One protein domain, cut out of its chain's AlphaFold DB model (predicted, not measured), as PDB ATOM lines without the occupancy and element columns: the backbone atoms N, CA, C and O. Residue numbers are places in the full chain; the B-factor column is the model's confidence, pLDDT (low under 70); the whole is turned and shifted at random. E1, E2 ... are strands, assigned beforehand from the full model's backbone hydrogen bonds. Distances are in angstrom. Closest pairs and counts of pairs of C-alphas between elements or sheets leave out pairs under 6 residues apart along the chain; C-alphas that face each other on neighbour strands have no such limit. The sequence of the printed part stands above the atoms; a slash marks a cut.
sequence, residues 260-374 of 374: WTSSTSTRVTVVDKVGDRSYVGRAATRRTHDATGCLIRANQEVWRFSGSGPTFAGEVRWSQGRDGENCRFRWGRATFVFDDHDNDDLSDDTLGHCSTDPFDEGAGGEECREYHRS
ATOM      1  N   TRP A 260     173.734 189.452 167.467       94.25
ATOM      2  CA  TRP A 260     172.687 188.557 166.994       94.25
ATOM      3  C   TRP A 260     173.305 187.314 166.361       94.25
ATOM      4  O   TRP A 260     174.031 187.422 165.364       94.25
ATOM      5  N   THR A 261     173.007 186.137 166.907       93.81
ATOM      6  CA  THR A 261     173.509 184.843 166.430       93.81
ATOM      7  C   THR A 261     172.423 184.087 165.683       93.81
ATOM      8  O   THR A 261     171.321 183.898 166.178       93.81
ATOM      9  N   SER A 262     172.732 183.650 164.464       91.69
ATOM     10  CA  SER A 262     171.795 182.886 163.633       91.69
ATOM     11  C   SER A 262     171.429 181.542 164.274       91.69
ATOM     12  O   SER A 262     172.310 180.809 164.711       91.69
ATOM     13  N   SER A 263     170.152 181.154 164.243       86.38
ATOM     14  CA  SER A 263     169.707 179.854 164.779       86.38
ATOM     15  C   SER A 263     170.311 178.647 164.044       86.38
ATOM     16  O   SER A 263     170.498 177.576 164.617       86.38
ATOM     17  N   THR A 264     170.670 178.819 162.771       85.25
ATOM     18  CA  THR A 264     171.199 177.754 161.906       85.25
ATOM     19  C   THR A 264     172.715 177.793 161.736       85.25
ATOM     20  O   THR A 264     173.282 176.920 161.079       85.25
ATOM     21  N   SER A 265     173.404 178.800 162.285       83.38
ATOM     22  CA  SER A 265     174.849 178.954 162.098       83.38
ATOM     23  C   SER A 265     175.499 179.780 163.207       83.38
ATOM     24  O   SER A 265     174.886 180.667 163.778       83.38
ATOM     25  N   THR A 266     176.799 179.607 163.450       80.56
ATOM     26  CA  THR A 266     177.581 180.415 164.419       80.56
ATOM     27  C   THR A 266     177.832 181.862 163.950       80.56
ATOM     28  O   THR A 266     178.813 182.517 164.310       80.56
ATOM     29  N   ARG A 267     176.966 182.374 163.071       87.06
ATOM     30  CA  ARG A 267     177.074 183.682 162.437       87.06
ATOM     31  C   ARG A 267     176.583 184.760 163.393       87.06
ATOM     32  O   ARG A 267     175.386 185.010 163.464       87.06
ATOM     33  N   VAL A 268     177.531 185.457 164.012       88.38
ATOM     34  CA  VAL A 268     177.261 186.644 164.834       88.38
ATOM     35  C   VAL A 268     177.229 187.908 163.965       88.38
ATOM     36  O   VAL A 268     178.111 188.120 163.116       88.38
ATOM     37  N   THR A 269     176.213 188.743 164.157       93.19
ATOM     38  CA  THR A 269     176.051 190.057 163.521       93.19
ATOM     39  C   THR A 269     175.830 191.103 164.607       93.19
ATOM     40  O   THR A 269     174.914 190.964 165.403       93.19
ATOM     41  N   VAL A 270     176.663 192.142 164.649       94.12
ATOM     42  CA  VAL A 270     176.514 193.262 165.591       94.12
ATOM     43  C   VAL A 270     175.688 194.345 164.918       94.12
ATOM     44  O   VAL A 270     176.005 194.739 163.792       94.12
ATOM     45  N   VAL A 271     174.625 194.795 165.572       95.06
ATOM     46  CA  VAL A 271     173.729 195.829 165.055       95.06
ATOM     47  C   VAL A 271     173.997 197.143 165.773       95.06
ATOM     48  O   VAL A 271     173.826 197.249 166.981       95.06
ATOM     49  N   ASP A 272     174.373 198.165 165.005       92.75
ATOM     50  CA  ASP A 272     174.613 199.519 165.505       92.75
ATOM     51  C   ASP A 272     173.546 200.492 164.993       92.75
ATOM     52  O   ASP A 272     173.095 200.394 163.845       92.75
ATOM     53  N   LYS A 273     173.222 201.512 165.792       92.56
ATOM     54  CA  LYS A 273     172.415 202.656 165.349       92.56
ATOM     55  C   LYS A 273     173.295 203.677 164.621       92.56
ATOM     56  O   LYS A 273     174.283 204.157 165.170       92.56
ATOM     57  N   VAL A 274     172.923 204.034 163.393       94.44
ATOM     58  CA  VAL A 274     173.684 204.965 162.530       94.44
ATOM     59  C   VAL A 274     172.950 206.276 162.237       94.44
ATOM     60  O   VAL A 274     173.527 207.193 161.660       94.44
ATOM     61  N   GLY A 275     171.682 206.386 162.628       89.75
ATOM     62  CA  GLY A 275     170.858 207.575 162.431       89.75
ATOM     63  C   GLY A 275     169.573 207.496 163.244       89.75
ATOM     64  O   GLY A 275     169.374 206.548 164.007       89.75
ATOM     65  N   ASP A 276     168.688 208.480 163.085       86.81
ATOM     66  CA  ASP A 276     167.360 208.380 163.687       86.81
ATOM     67  C   ASP A 276     166.622 207.192 163.057       86.81
ATOM     68  O   ASP A 276     166.474 207.125 161.834       86.81
ATOM     69  N   ARG A 277     166.248 206.213 163.889       86.75
ATOM     70  CA  ARG A 277     165.548 204.986 163.471       86.75
ATOM     71  C   ARG A 277     166.228 204.218 162.332       86.75
ATOM     72  O   ARG A 277     165.549 203.620 161.504       86.75
ATOM     73  N   SER A 278     167.557 204.285 162.255       93.19
ATOM     74  CA  SER A 278     168.354 203.667 161.192       93.19
ATOM     75  C   SER A 278     169.474 202.826 161.792       93.19
ATOM     76  O   SER A 278     170.250 203.322 162.616       93.19
ATOM     77  N   TYR A 279     169.584 201.580 161.343       95.62
ATOM     78  CA  TYR A 279     170.454 200.558 161.916       95.62
ATOM     79  C   TYR A 279     171.274 199.861 160.828       95.62
ATOM     80  O   TYR A 279     170.847 199.729 159.675       95.62
ATOM     81  N   VAL A 280     172.467 199.402 161.200       97.44
ATOM     82  CA  VAL A 280     173.355 198.631 160.326       97.44
ATOM     83  C   VAL A 280     173.855 197.407 161.072       97.44
ATOM     84  O   VAL A 280     174.451 197.533 162.137       97.44
ATOM     85  N   GLY A 281     173.652 196.232 160.478       96.62
ATOM     86  CA  GLY A 281     174.225 194.973 160.946       96.62
ATOM     87  C   GLY A 281     175.578 194.715 160.288       96.62
ATOM     88  O   GLY A 281     175.688 194.750 159.055       96.62
ATOM     89  N   ARG A 282     176.610 194.432 161.085       97.44
ATOM     90  CA  ARG A 282     177.977 194.136 160.633       97.44
ATOM     91  C   ARG A 282     178.412 192.753 161.093       97.44
ATOM     92  O   ARG A 282     178.140 192.342 162.217       97.44
ATOM     93  N   ALA A 283     179.106 192.019 160.228       96.00
ATOM     94  CA  ALA A 283     179.642 190.710 160.599       96.00
ATOM     95  C   ALA A 283     180.667 190.859 161.738       96.00
ATOM     96  O   ALA A 283     181.668 191.557 161.567       96.00
ATOM     97  N   ALA A 284     180.444 190.194 162.876       91.31
ATOM     98  CA  ALA A 284     181.324 190.324 164.043       91.31
ATOM     99  C   ALA A 284     182.728 189.756 163.771       91.31
ATOM    100  O   ALA A 284     183.741 190.295 164.211       91.31
ATOM    101  N   THR A 285     182.792 188.674 162.997       91.88
ATOM    102  CA  THR A 285     184.026 187.967 162.655       91.88
ATOM    103  C   THR A 285     184.131 187.742 161.151       91.88
ATOM    104  O   THR A 285     183.152 187.804 160.401       91.88
ATOM    105  N   ARG A 286     185.360 187.491 160.687       94.56
ATOM    106  CA  ARG A 286     185.616 187.061 159.312       94.56
ATOM    107  C   ARG A 286     185.011 185.668 159.116       94.56
ATOM    108  O   ARG A 286     185.333 184.763 159.878       94.56
ATOM    109  N   ARG A 287     184.196 185.491 158.075       93.31
ATOM    110  CA  ARG A 287     183.535 184.214 157.768       93.31
ATOM    111  C   ARG A 287     183.391 183.979 156.274       93.31
ATOM    112  O   ARG A 287     183.400 184.922 155.486       93.31
ATOM    113  N   THR A 288     183.227 182.722 155.897       93.38
ATOM    114  CA  THR A 288     182.900 182.314 154.531       93.38
ATOM    115  C   THR A 288     181.400 182.050 154.447       93.38
ATOM    116  O   THR A 288     180.830 181.483 155.373       93.38
ATOM    117  N   HIS A 289     180.732 182.510 153.389       90.94
ATOM    118  CA  HIS A 289     179.311 182.239 153.194       90.94
ATOM    119  C   HIS A 289     179.113 180.801 152.697       90.94
ATOM    120  O   HIS A 289     179.570 180.470 151.604       90.94
ATOM    121  N   ASP A 290     178.410 179.971 153.471       88.50
ATOM    122  CA  ASP A 290     178.345 178.512 153.255       88.50
ATOM    123  C   ASP A 290     177.862 178.113 151.852       88.50
ATOM    124  O   ASP A 290     178.382 177.170 151.269       88.50
ATOM    125  N   ALA A 291     176.919 178.861 151.270       89.19
ATOM    126  CA  ALA A 291     176.367 178.536 149.953       89.19
ATOM    127  C   ALA A 291     177.268 178.931 148.765       89.19
ATOM    128  O   ALA A 291     177.124 178.379 147.681       89.19
ATOM    129  N   THR A 292     178.160 179.913 148.930       92.94
ATOM    130  CA  THR A 292     178.896 180.522 147.798       92.94
ATOM    131  C   THR A 292     180.411 180.458 147.942       92.94
ATOM    132  O   THR A 292     181.138 180.781 147.003       92.94
ATOM    133  N   GLY A 293     180.913 180.107 149.127       94.62
ATOM    134  CA  GLY A 293     182.332 180.197 149.459       94.62
ATOM    135  C   GLY A 293     182.854 181.638 149.540       94.62
ATOM    136  O   GLY A 293     184.049 181.855 149.728       94.62
ATOM    137  N   CYS A 294     181.992 182.652 149.408       96.81
ATOM    138  CA  CYS A 294     182.428 184.042 149.371       96.81
ATOM    139  C   CYS A 294     182.819 184.565 150.751       96.81
ATOM    140  O   CYS A 294     182.104 184.389 151.738       96.81
ATOM    141  N   LEU A 295     183.956 185.260 150.809       96.25
ATOM    142  CA  LEU A 295     184.480 185.803 152.055       96.25
ATOM    143  C   LEU A 295     183.723 187.069 152.485       96.25
ATOM    144  O   LEU A 295     183.717 188.074 151.774       96.25
ATOM    145  N   ILE A 296     183.187 187.042 153.704       95.69
ATOM    146  CA  ILE A 296     182.665 188.196 154.437       95.69
ATOM    147  C   ILE A 296     183.719 188.603 155.472       95.69
ATOM    148  O   ILE A 296     184.124 187.813 156.330       95.69
ATOM    149  N   ARG A 297     184.211 189.839 155.380       96.12
ATOM    150  CA  ARG A 297     185.207 190.374 156.317       96.12
ATOM    151  C   ARG A 297     184.543 190.752 157.641       96.12
ATOM    152  O   ARG A 297     183.370 191.113 157.668       96.12
ATOM    153  N   ALA A 298     185.317 190.721 158.724       93.62
ATOM    154  CA  ALA A 298     184.883 191.329 159.977       93.62
ATOM    155  C   ALA A 298     184.545 192.811 159.745       93.62
ATOM    156  O   ALA A 298     185.193 193.477 158.932       93.62
ATOM    157  N   ASN A 299     183.526 193.304 160.443       92.75
ATOM    158  CA  ASN A 299     182.987 194.658 160.335       92.75
ATOM    159  C   ASN A 299     182.382 195.023 158.960       92.75
ATOM    160  O   ASN A 299     182.067 196.183 158.697       92.75
ATOM    161  N   GLN A 300     182.214 194.054 158.054       97.00
ATOM    162  CA  GLN A 300     181.539 194.288 156.782       97.00
ATOM    163  C   GLN A 300     180.029 194.403 157.003       97.00
ATOM    164  O   GLN A 300     179.429 193.539 157.642       97.00
ATOM    165  N   GLU A 301     179.415 195.445 156.435       97.69
ATOM    166  CA  GLU A 301     177.959 195.622 156.465       97.69
ATOM    167  C   GLU A 301     177.264 194.477 155.729       97.69
ATOM    168  O   GLU A 301     177.561 194.198 154.557       97.69
ATOM    169  N   VAL A 302     176.341 193.839 156.442       97.19
ATOM    170  CA  VAL A 302     175.501 192.747 155.953       97.19
ATOM    171  C   VAL A 302     174.018 193.099 155.999       97.19
ATOM    172  O   VAL A 302     173.283 192.571 155.173       97.19
ATOM    173  N   TRP A 303     173.596 194.025 156.870       97.94
ATOM    174  CA  TRP A 303     172.218 194.524 156.953       97.94
ATOM    175  C   TRP A 303     172.171 196.044 156.982       97.94
ATOM    176  O   TRP A 303     173.046 196.681 157.572       97.94
ATOM    177  N   ARG A 304     171.113 196.613 156.411       97.94
ATOM    178  CA  ARG A 304     170.740 198.023 156.553       97.94
ATOM    179  C   ARG A 304     169.243 198.081 156.721       97.94
ATOM    180  O   ARG A 304     168.539 197.558 155.869       97.94
ATOM    181  N   PHE A 305     168.744 198.695 157.777       97.31
ATOM    182  CA  PHE A 305     167.302 198.777 157.961       97.31
ATOM    183  C   PHE A 305     166.908 200.002 158.762       97.31
ATOM    184  O   PHE A 305     167.714 200.599 159.473       97.31
ATOM    185  N   SER A 306     165.660 200.409 158.588       95.44
ATOM    186  CA  SER A 306     165.103 201.579 159.243       95.44
ATOM    187  C   SER A 306     163.627 201.379 159.541       95.44
ATOM    188  O   SER A 306     162.934 200.616 158.862       95.44
ATOM    189  N   GLY A 307     163.148 202.065 160.569       89.56
ATOM    190  CA  GLY A 307     161.760 201.977 160.993       89.56
ATOM    191  C   GLY A 307     161.612 202.020 162.503       89.56
ATOM    192  O   GLY A 307     162.538 202.352 163.238       89.56
ATOM    193  N   SER A 308     160.411 201.699 162.953       84.88
ATOM    194  CA  SER A 308     160.064 201.572 164.363       84.88
ATOM    195  C   SER A 308     159.578 200.154 164.602       84.88
ATOM    196  O   SER A 308     158.769 199.665 163.815       84.88
ATOM    197  N   GLY A 309     160.054 199.526 165.678       82.00
ATOM    198  CA  GLY A 309     159.668 198.165 166.033       82.00
ATOM    199  C   GLY A 309     158.143 197.976 166.126       82.00
ATOM    200  O   GLY A 309     157.409 198.949 166.327       82.00
ATOM    201  N   PRO A 310     157.655 196.736 165.959       89.81
ATOM    202  CA  PRO A 310     158.449 195.511 165.810       89.81
ATOM    203  C   PRO A 310     158.954 195.263 164.378       89.81
ATOM    204  O   PRO A 310     159.804 194.408 164.177       89.81
ATOM    205  N   THR A 311     158.475 195.999 163.369       90.88
ATOM    206  CA  THR A 311     158.788 195.725 161.956       90.88
ATOM    207  C   THR A 311     159.616 196.836 161.320       90.88
ATOM    208  O   THR A 311     159.251 198.010 161.367       90.88
ATOM    209  N   PHE A 312     160.701 196.465 160.644       94.31
ATOM    210  CA  PHE A 312     161.604 197.391 159.966       94.31
ATOM    211  C   PHE A 312     161.731 197.033 158.488       94.31
ATOM    212  O   PHE A 312     161.758 195.862 158.113       94.31
ATOM    213  N   ALA A 313     161.855 198.052 157.644       96.31
ATOM    214  CA  ALA A 313     162.144 197.874 156.228       96.31
ATOM    215  C   ALA A 313     163.643 198.062 155.990       96.31
ATOM    216  O   ALA A 313     164.268 198.963 156.561       96.31
ATOM    217  N   GLY A 314     164.234 197.235 155.134       97.12
ATOM    218  CA  GLY A 314     165.661 197.312 154.888       97.12
ATOM    219  C   GLY A 314     166.152 196.477 153.722       97.12
ATOM    220  O   GLY A 314     165.417 196.130 152.799       97.12
ATOM    221  N   GLU A 315     167.439 196.178 153.774       97.81
ATOM    222  CA  GLU A 315     168.165 195.409 152.788       97.81
ATOM    223  C   GLU A 315     169.160 194.469 153.475       97.81
ATOM    224  O   GLU A 315     169.814 194.819 154.466       97.81
ATOM    225  N   VAL A 316     169.314 193.280 152.901       97.19
ATOM    226  CA  VAL A 316     170.320 192.288 153.287       97.19
ATOM    227  C   VAL A 316     171.317 192.151 152.147       97.19
ATOM    228  O   VAL A 316     170.960 192.192 150.967       97.19
ATOM    229  N   ARG A 317     172.596 192.014 152.484       96.94
ATOM    230  CA  ARG A 317     173.658 191.842 151.500       96.94
ATOM    231  C   ARG A 317     173.767 190.380 151.088       96.94
ATOM    232  O   ARG A 317     174.261 189.548 151.847       96.94
ATOM    233  N   TRP A 318     173.399 190.108 149.848       96.06
ATOM    234  CA  TRP A 318     173.551 188.816 149.200       96.06
ATOM    235  C   TRP A 318     174.928 188.677 148.565       96.06
ATOM    236  O   TRP A 318     175.559 189.665 148.172       96.06
ATOM    237  N   SER A 319     175.388 187.434 148.450       95.75
ATOM    238  CA  SER A 319     176.602 187.081 147.717       95.75
ATOM    239  C   SER A 319     176.284 186.001 146.693       95.75
ATOM    240  O   SER A 319     175.515 185.101 147.007       95.75
ATOM    241  N   GLN A 320     176.902 186.072 145.518       96.06
ATOM    242  CA  GLN A 320     176.871 185.038 144.484       96.06
ATOM    243  C   GLN A 320     178.309 184.736 144.060       96.06
ATOM    244  O   GLN A 320     179.109 185.653 143.885       96.06
ATOM    245  N   GLY A 321     178.640 183.462 143.906       94.06
ATOM    246  CA  GLY A 321     179.974 182.975 143.563       94.06
ATOM    247  C   GLY A 321     180.011 181.456 143.686       94.06
ATOM    248  O   GLY A 321     179.018 180.849 144.097       94.06
ATOM    249  N   ARG A 322     181.137 180.843 143.323       93.69
ATOM    250  CA  ARG A 322     181.362 179.402 143.497       93.69
ATOM    251  C   ARG A 322     182.698 179.208 144.192       93.69
ATOM    252  O   ARG A 322     183.708 179.684 143.688       93.69
ATOM    253  N   ASP A 323     182.677 178.560 145.352       92.00
ATOM    254  CA  ASP A 323     183.869 178.221 146.141       92.00
ATOM    255  C   ASP A 323     184.802 179.418 146.414       92.00
ATOM    256  O   ASP A 323     186.021 179.292 146.496       92.00
ATOM    257  N   GLY A 324     184.218 180.613 146.563       90.94
ATOM    258  CA  GLY A 324     184.955 181.855 146.811       90.94
ATOM    259  C   GLY A 324     185.523 182.536 145.565       90.94
ATOM    260  O   GLY A 324     186.089 183.627 145.673       90.94
ATOM    261  N   GLU A 325     185.325 181.960 144.382       92.44
ATOM    262  CA  GLU A 325     185.666 182.575 143.106       92.44
ATOM    263  C   GLU A 325     184.515 183.436 142.565       92.44
ATOM    264  O   GLU A 325     183.330 183.151 142.764       92.44
ATOM    265  N   ASN A 326     184.872 184.502 141.837       94.56
ATOM    266  CA  ASN A 326     183.938 185.401 141.144       94.56
ATOM    267  C   ASN A 326     182.845 186.017 142.040       94.56
ATOM    268  O   ASN A 326     181.738 186.291 141.575       94.56
ATOM    269  N   CYS A 327     183.165 186.268 143.312       96.56
ATOM    270  CA  CYS A 327     182.218 186.791 144.290       96.56
ATOM    271  C   CYS A 327     181.643 188.157 143.899       96.56
ATOM    272  O   CYS A 327     182.347 189.169 143.854       96.56
ATOM    273  N   ARG A 328     180.328 188.189 143.693       97.25
ATOM    274  CA  ARG A 328     179.522 189.394 143.501       97.25
ATOM    275  C   ARG A 328     178.651 189.608 144.725       97.25
ATOM    276  O   ARG A 328     178.170 188.649 145.317       97.25
ATOM    277  N   PHE A 329     178.424 190.866 145.083       96.25
ATOM    278  CA  PHE A 329     177.542 191.227 146.188       96.25
ATOM    279  C   PHE A 329     176.473 192.199 145.708       96.25
ATOM    280  O   PHE A 329     176.792 193.156 145.001       96.25
ATOM    281  N   ARG A 330     175.225 191.975 146.113       97.44
ATOM    282  CA  ARG A 330     174.090 192.863 145.831       97.44
ATOM    283  C   ARG A 330     173.227 193.001 147.077       97.44
ATOM    284  O   ARG A 330     173.240 192.129 147.939       97.44
ATOM    285  N   TRP A 331     172.506 194.106 147.174       97.31
ATOM    286  CA  TRP A 331     171.510 194.307 148.217       97.31
ATOM    287  C   TRP A 331     170.167 193.766 147.730       97.31
ATOM    288  O   TRP A 331     169.739 194.083 146.620       97.31
ATOM    289  N   GLY A 332     169.557 192.902 148.537       95.44
ATOM    290  CA  GLY A 332     168.199 192.403 148.352       95.44
ATOM    291  C   GLY A 332     167.277 193.088 149.348       95.44
ATOM    292  O   GLY A 332     167.676 193.304 150.493       95.44
ATOM    293  N   ARG A 333     166.061 193.439 148.922       96.50
ATOM    294  CA  ARG A 333     165.050 194.012 149.822       96.50
ATOM    295  C   ARG A 333     164.725 193.018 150.930       96.50
ATOM    296  O   ARG A 333     164.659 191.816 150.676       96.50
ATOM    297  N   ALA A 334     164.536 193.535 152.136       97.31
ATOM    298  CA  ALA A 334     164.268 192.739 153.316       97.31
ATOM    299  C   ALA A 334     163.272 193.420 154.256       97.31
ATOM    300  O   ALA A 334     163.236 194.649 154.371       97.31
ATOM    301  N   THR A 335     162.513 192.597 154.968       96.69
ATOM    302  CA  THR A 335     161.691 193.004 156.108       96.69
ATOM    303  C   THR A 335     162.274 192.356 157.350       96.69
ATOM    304  O   THR A 335     162.480 191.144 157.356       96.69
ATOM    305  N   PHE A 336     162.548 193.151 158.381       96.94
ATOM    306  CA  PHE A 336     163.039 192.684 159.673       96.94
ATOM    307  C   PHE A 336     161.899 192.726 160.685       96.94
ATOM    308  O   PHE A 336     161.113 193.675 160.690       96.94
ATOM    309  N   VAL A 337     161.821 191.719 161.545       94.81
ATOM    310  CA  VAL A 337     160.840 191.619 162.623       94.81
ATOM    311  C   VAL A 337     161.603 191.347 163.912       94.81
ATOM    312  O   VAL A 337     162.305 190.347 164.007       94.81
ATOM    313  N   PHE A 338     161.502 192.268 164.861       93.06
ATOM    314  CA  PHE A 338     162.010 192.109 166.218       93.06
ATOM    315  C   PHE A 338     160.864 191.619 167.101       93.06
ATOM    316  O   PHE A 338     159.815 192.271 167.146       93.06
ATOM    317  N   ASP A 339     161.072 190.483 167.756       90.19
ATOM    318  CA  ASP A 339     160.146 189.898 168.718       90.19
ATOM    319  C   ASP A 339     160.801 189.920 170.105       90.19
ATOM    320  O   ASP A 339     161.869 189.339 170.300       90.19
ATOM    321  N   ASP A 340     160.171 190.651 171.022       84.94
ATOM    322  CA  ASP A 340     160.599 190.866 172.408       84.94
ATOM    323  C   ASP A 340     159.825 189.866 173.272       84.94
ATOM    324  O   ASP A 340     158.608 190.010 173.454       84.94
ATOM    325  N   HIS A 341     160.497 188.800 173.708       79.81
ATOM    326  CA  HIS A 341     159.873 187.777 174.543       79.81
ATOM    327  C   HIS A 341     159.937 188.238 176.004       79.81
ATOM    328  O   HIS A 341     161.018 188.396 176.553       79.81
ATOM    329  N   ASP A 342     158.757 188.483 176.596       60.09
ATOM    330  CA  ASP A 342     158.485 188.910 177.982       60.09
ATOM    331  C   ASP A 342     159.723 189.228 178.857       60.09
ATOM    332  O   ASP A 342     160.403 188.321 179.320       60.09
ATOM    333  N   ASN A 343     159.900 190.532 179.145       56.00
ATOM    334  CA  ASN A 343     160.846 191.294 180.002       56.00
ATOM    335  C   ASN A 343     161.769 190.623 181.055       56.00
ATOM    336  O   ASN A 343     162.646 191.314 181.581       56.00
ATOM    337  N   ASP A 344     161.587 189.363 181.423       63.09
ATOM    338  CA  ASP A 344     162.356 188.692 182.466       63.09
ATOM    339  C   ASP A 344     163.546 187.878 181.912       63.09
ATOM    340  O   ASP A 344     164.484 187.622 182.673       63.09
ATOM    341  N   ASP A 345     163.574 187.535 180.613       72.31
ATOM    342  CA  ASP A 345     164.702 186.826 179.984       72.31
ATOM    343  C   ASP A 345     165.082 187.389 178.601       72.31
ATOM    344  O   ASP A 345     164.548 187.008 177.565       72.31
ATOM    345  N   LEU A 346     166.084 188.274 178.579       67.75
ATOM    346  CA  LEU A 346     166.601 188.898 177.352       67.75
ATOM    347  C   LEU A 346     167.218 187.899 176.353       67.75
ATOM    348  O   LEU A 346     167.563 188.308 175.242       67.75
ATOM    349  N   SER A 347     167.438 186.638 176.748       73.25
ATOM    350  CA  SER A 347     168.018 185.616 175.868       73.25
ATOM    351  C   SER A 347     167.019 185.025 174.866       73.25
ATOM    352  O   SER A 347     167.451 184.448 173.865       73.25
ATOM    353  N   ASP A 348     165.717 185.247 175.073       83.75
ATOM    354  CA  ASP A 348     164.655 184.797 174.166       83.75
ATOM    355  C   ASP A 348     164.315 185.825 173.072       83.75
ATOM    356  O   ASP A 348     163.504 185.547 172.188       83.75
ATOM    357  N   ASP A 349     164.971 186.990 173.066       90.06
ATOM    358  CA  ASP A 349     164.748 188.008 172.043       90.06
ATOM    359  C   ASP A 349     165.210 187.526 170.665       90.06
ATOM    360  O   ASP A 349     166.355 187.086 170.474       90.06
ATOM    361  N   THR A 350     164.328 187.680 169.673       93.81
ATOM    362  CA  THR A 350     164.600 187.263 168.296       93.81
ATOM    363  C   THR A 350     164.544 188.426 167.312       93.81
ATOM    364  O   THR A 350     163.748 189.362 167.413       93.81
ATOM    365  N   LEU A 351     165.428 188.371 166.317       95.38
ATOM    366  CA  LEU A 351     165.426 189.256 165.161       95.38
ATOM    367  C   LEU A 351     165.335 188.401 163.900       95.38
ATOM    368  O   LEU A 351     166.329 187.854 163.419       95.38
ATOM    369  N   GLY A 352     164.129 188.292 163.356       95.44
ATOM    370  CA  GLY A 352     163.874 187.660 162.072       95.44
ATOM    371  C   GLY A 352     164.098 188.627 160.912       95.44
ATOM    372  O   GLY A 352     163.850 189.827 161.029       95.44
ATOM    373  N   HIS A 353     164.517 188.120 159.754       96.12
ATOM    374  CA  HIS A 353     164.345 188.838 158.494       96.12
ATOM    375  C   HIS A 353     163.942 187.907 157.359       96.12
ATOM    376  O   HIS A 353     164.458 186.799 157.255       96.12
ATOM    377  N   CYS A 354     163.081 188.396 156.473       96.81
ATOM    378  CA  CYS A 354     162.778 187.772 155.190       96.81
ATOM    379  C   CYS A 354     163.305 188.670 154.077       96.81
ATOM    380  O   CYS A 354     163.079 189.883 154.108       96.81
ATOM    381  N   SER A 355     164.042 188.105 153.122       96.25
ATOM    382  CA  SER A 355     164.650 188.875 152.036       96.25
ATOM    383  C   SER A 355     164.544 188.174 150.691       96.25
ATOM    384  O   SER A 355     164.552 186.949 150.614       96.25
ATOM    385  N   THR A 356     164.449 188.965 149.626       95.00
ATOM    386  CA  THR A 356     164.415 188.458 148.248       95.00
ATOM    387  C   THR A 356     165.831 188.406 147.683       95.00
ATOM    388  O   THR A 356     166.551 189.409 147.768       95.00
ATOM    389  N   ASP A 357     166.214 187.283 147.069       94.69
ATOM    390  CA  ASP A 357     167.504 187.154 146.387       94.69
ATOM    391  C   ASP A 357     167.550 188.085 145.155       94.69
ATOM    392  O   ASP A 357     166.801 187.888 144.198       94.69
ATOM    393  N   PRO A 358     168.426 189.108 145.127       94.81
ATOM    394  CA  PRO A 358     168.550 190.008 143.985       94.81
ATOM    395  C   PRO A 358     169.211 189.356 142.756       94.81
ATOM    396  O   PRO A 358     169.370 190.033 141.735       94.81
ATOM    397  N   PHE A 359     169.682 188.110 142.852       93.75
ATOM    398  CA  PHE A 359     170.247 187.338 141.745       93.75
ATOM    399  C   PHE A 359     169.242 186.374 141.096       93.75
ATOM    400  O   PHE A 359     169.530 185.892 139.999       93.75
ATOM    401  N   ASP A 360     168.089 186.116 141.721       91.62
ATOM    402  CA  ASP A 360     167.018 185.305 141.136       91.62
ATOM    403  C   ASP A 360     166.012 186.204 140.397       91.62
ATOM    404  O   ASP A 360     165.171 186.876 140.992       91.62
ATOM    405  N   GLU A 361     166.122 186.248 139.068       83.75
ATOM    406  CA  GLU A 361     165.229 187.037 138.208       83.75
ATOM    407  C   GLU A 361     163.904 186.313 137.888       83.75
ATOM    408  O   GLU A 361     163.012 186.918 137.291       83.75
ATOM    409  N   GLY A 362     163.764 185.030 138.251       74.38
ATOM    410  CA  GLY A 362     162.713 184.147 137.729       74.38
ATOM    411  C   GLY A 362     161.737 183.587 138.763       74.38
ATOM    412  O   GLY A 362     160.594 183.293 138.410       74.38
ATOM    413  N   ALA A 363     162.138 183.457 140.027       63.41
ATOM    414  CA  ALA A 363     161.289 182.922 141.086       63.41
ATOM    415  C   ALA A 363     161.634 183.607 142.411       63.41
ATOM    416  O   ALA A 363     162.446 183.111 143.176       63.41
ATOM    417  N   GLY A 364     161.020 184.764 142.679       68.38
ATOM    418  CA  GLY A 364     161.257 185.585 143.876       68.38
ATOM    419  C   GLY A 364     160.817 184.929 145.191       68.38
ATOM    420  O   GLY A 364     159.944 185.456 145.876       68.38
ATOM    421  N   GLY A 365     161.402 183.783 145.532       84.94
ATOM    422  CA  GLY A 365     161.276 183.162 146.835       84.94
ATOM    423  C   GLY A 365     161.885 184.080 147.885       84.94
ATOM    424  O   GLY A 365     163.009 184.560 147.741       84.94
ATOM    425  N   GLU A 366     161.120 184.353 148.934       92.19
ATOM    426  CA  GLU A 366     161.646 185.021 150.115       92.19
ATOM    427  C   GLU A 366     162.403 183.992 150.960       92.19
ATOM    428  O   GLU A 366     161.861 182.947 151.320       92.19
ATOM    429  N   GLU A 367     163.665 184.279 151.273       93.88
ATOM    430  CA  GLU A 367     164.426 183.514 152.257       93.88
ATOM    431  C   GLU A 367     164.288 184.198 153.618       93.88
ATOM    432  O   GLU A 367     164.683 185.359 153.777       93.88
ATOM    433  N   CYS A 368     163.734 183.477 154.594       95.56
ATOM    434  CA  CYS A 368     163.588 183.943 155.967       95.56
ATOM    435  C   CYS A 368     164.649 183.315 156.879       95.56
ATOM    436  O   CYS A 368     164.915 182.114 156.810       95.56
ATOM    437  N   ARG A 369     165.251 184.132 157.744       95.44
ATOM    438  CA  ARG A 369     166.243 183.717 158.741       95.44
ATOM    439  C   ARG A 369     165.946 184.351 160.087       95.44
ATOM    440  O   ARG A 369     165.499 185.491 160.148       95.44
ATOM    441  N   GLU A 370     166.274 183.624 161.144       95.31
ATOM    442  CA  GLU A 370     166.059 184.023 162.531       95.31
ATOM    443  C   GLU A 370     167.390 184.089 163.286       95.31
ATOM    444  O   GLU A 370     168.319 183.306 163.027       95.31
ATOM    445  N   TYR A 371     167.491 185.067 164.181       95.19
ATOM    446  CA  TYR A 371     168.665 185.333 164.997       95.19
ATOM    447  C   TYR A 371     168.238 185.535 166.444       95.19
ATOM    448  O   TYR A 371     167.257 186.226 166.688       95.19
ATOM    449  N   HIS A 372     169.014 184.996 167.372       93.81
ATOM    450  CA  HIS A 372     168.831 185.174 168.810       93.81
ATOM    451  C   HIS A 372     169.854 186.175 169.335       93.81
ATOM    452  O   HIS A 372     170.999 186.211 168.855       93.81
ATOM    453  N   ARG A 373     169.455 186.987 170.310       92.25
ATOM    454  CA  ARG A 373     170.388 187.866 171.019       92.25
ATOM    455  C   ARG A 373     171.438 187.022 171.763       92.25
ATOM    456  O   ARG A 373     171.126 185.946 172.263       92.25
ATOM    457  N   SER A 374     172.705 187.446 171.729       85.69
ATOM    458  CA  SER A 374     173.858 186.687 172.269       85.69
ATOM    459  C   SER A 374     174.430 187.247 173.558       85.69
ATOM    460  O   SER A 374     174.327 188.475 173.761       85.69
TER     461      SER A 374
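Overview. This is residues 260 to 374 of the 374 residues of the protein "RDD domain-containing protein" of metagenome (UniProt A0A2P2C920). Eight antiparallel strands form a closed barrel, each beside the one before it in the chain and the last, E8, meeting the first, E1. The long E5-E6 hairpin and, at the other end, the E6-E7 link make the long axis. The printed part has 115 residues, no named helix and strands E1 to E8 in chain order, a meander, each strand the antiparallel neighbour of the one before; the class is all strand. It is compact, with a radius of gyration of the C-alphas of 14.3 A, but elongated, spanning 46 by 28 by 26 A.

Along the chain. The longest strand, E6, residues 325 to 339, measures 36.9 A and bends by 66 degrees at residue 333. E5, residues 311 to 322, measures 33.4 A and bends by 51 degrees at residue 314. E4 is residues 301 to 308, E3 278 to 283, E2 268 to 275, E7 350 to 356 and E8 366 to 373. E1, residues 260 to 262, begins at C-alpha 260 (172.687, 188.557, 166.994); E8 ends at C-alpha 373 (170.388, 187.866, 171.019).

Arrangement. E5 and E6 form a hairpin at 157 degrees, with N 318 and O 330 2.8 A apart. E7 lies on the other side of E6, at 130 degrees, with N 337 to O 352 at 2.8 A. E8 and E1 close the ring at 128 degrees, with N 261 to O 372 at 2.8 A. E2 pairs with E1 over residues 268 to 269 and with E3 over 269 to 275, a staggered pairing. E1 and E5 are apart.

Size, cuts and confidence. The farthest C-alphas, those of Asn 326 and Asp 344, are 46.7 A apart. The printed part has no cut. The E3 to E4 link is long, with 17 residues. Residues 342 to 344, 346 and 363 to 364 have pLDDT under 70.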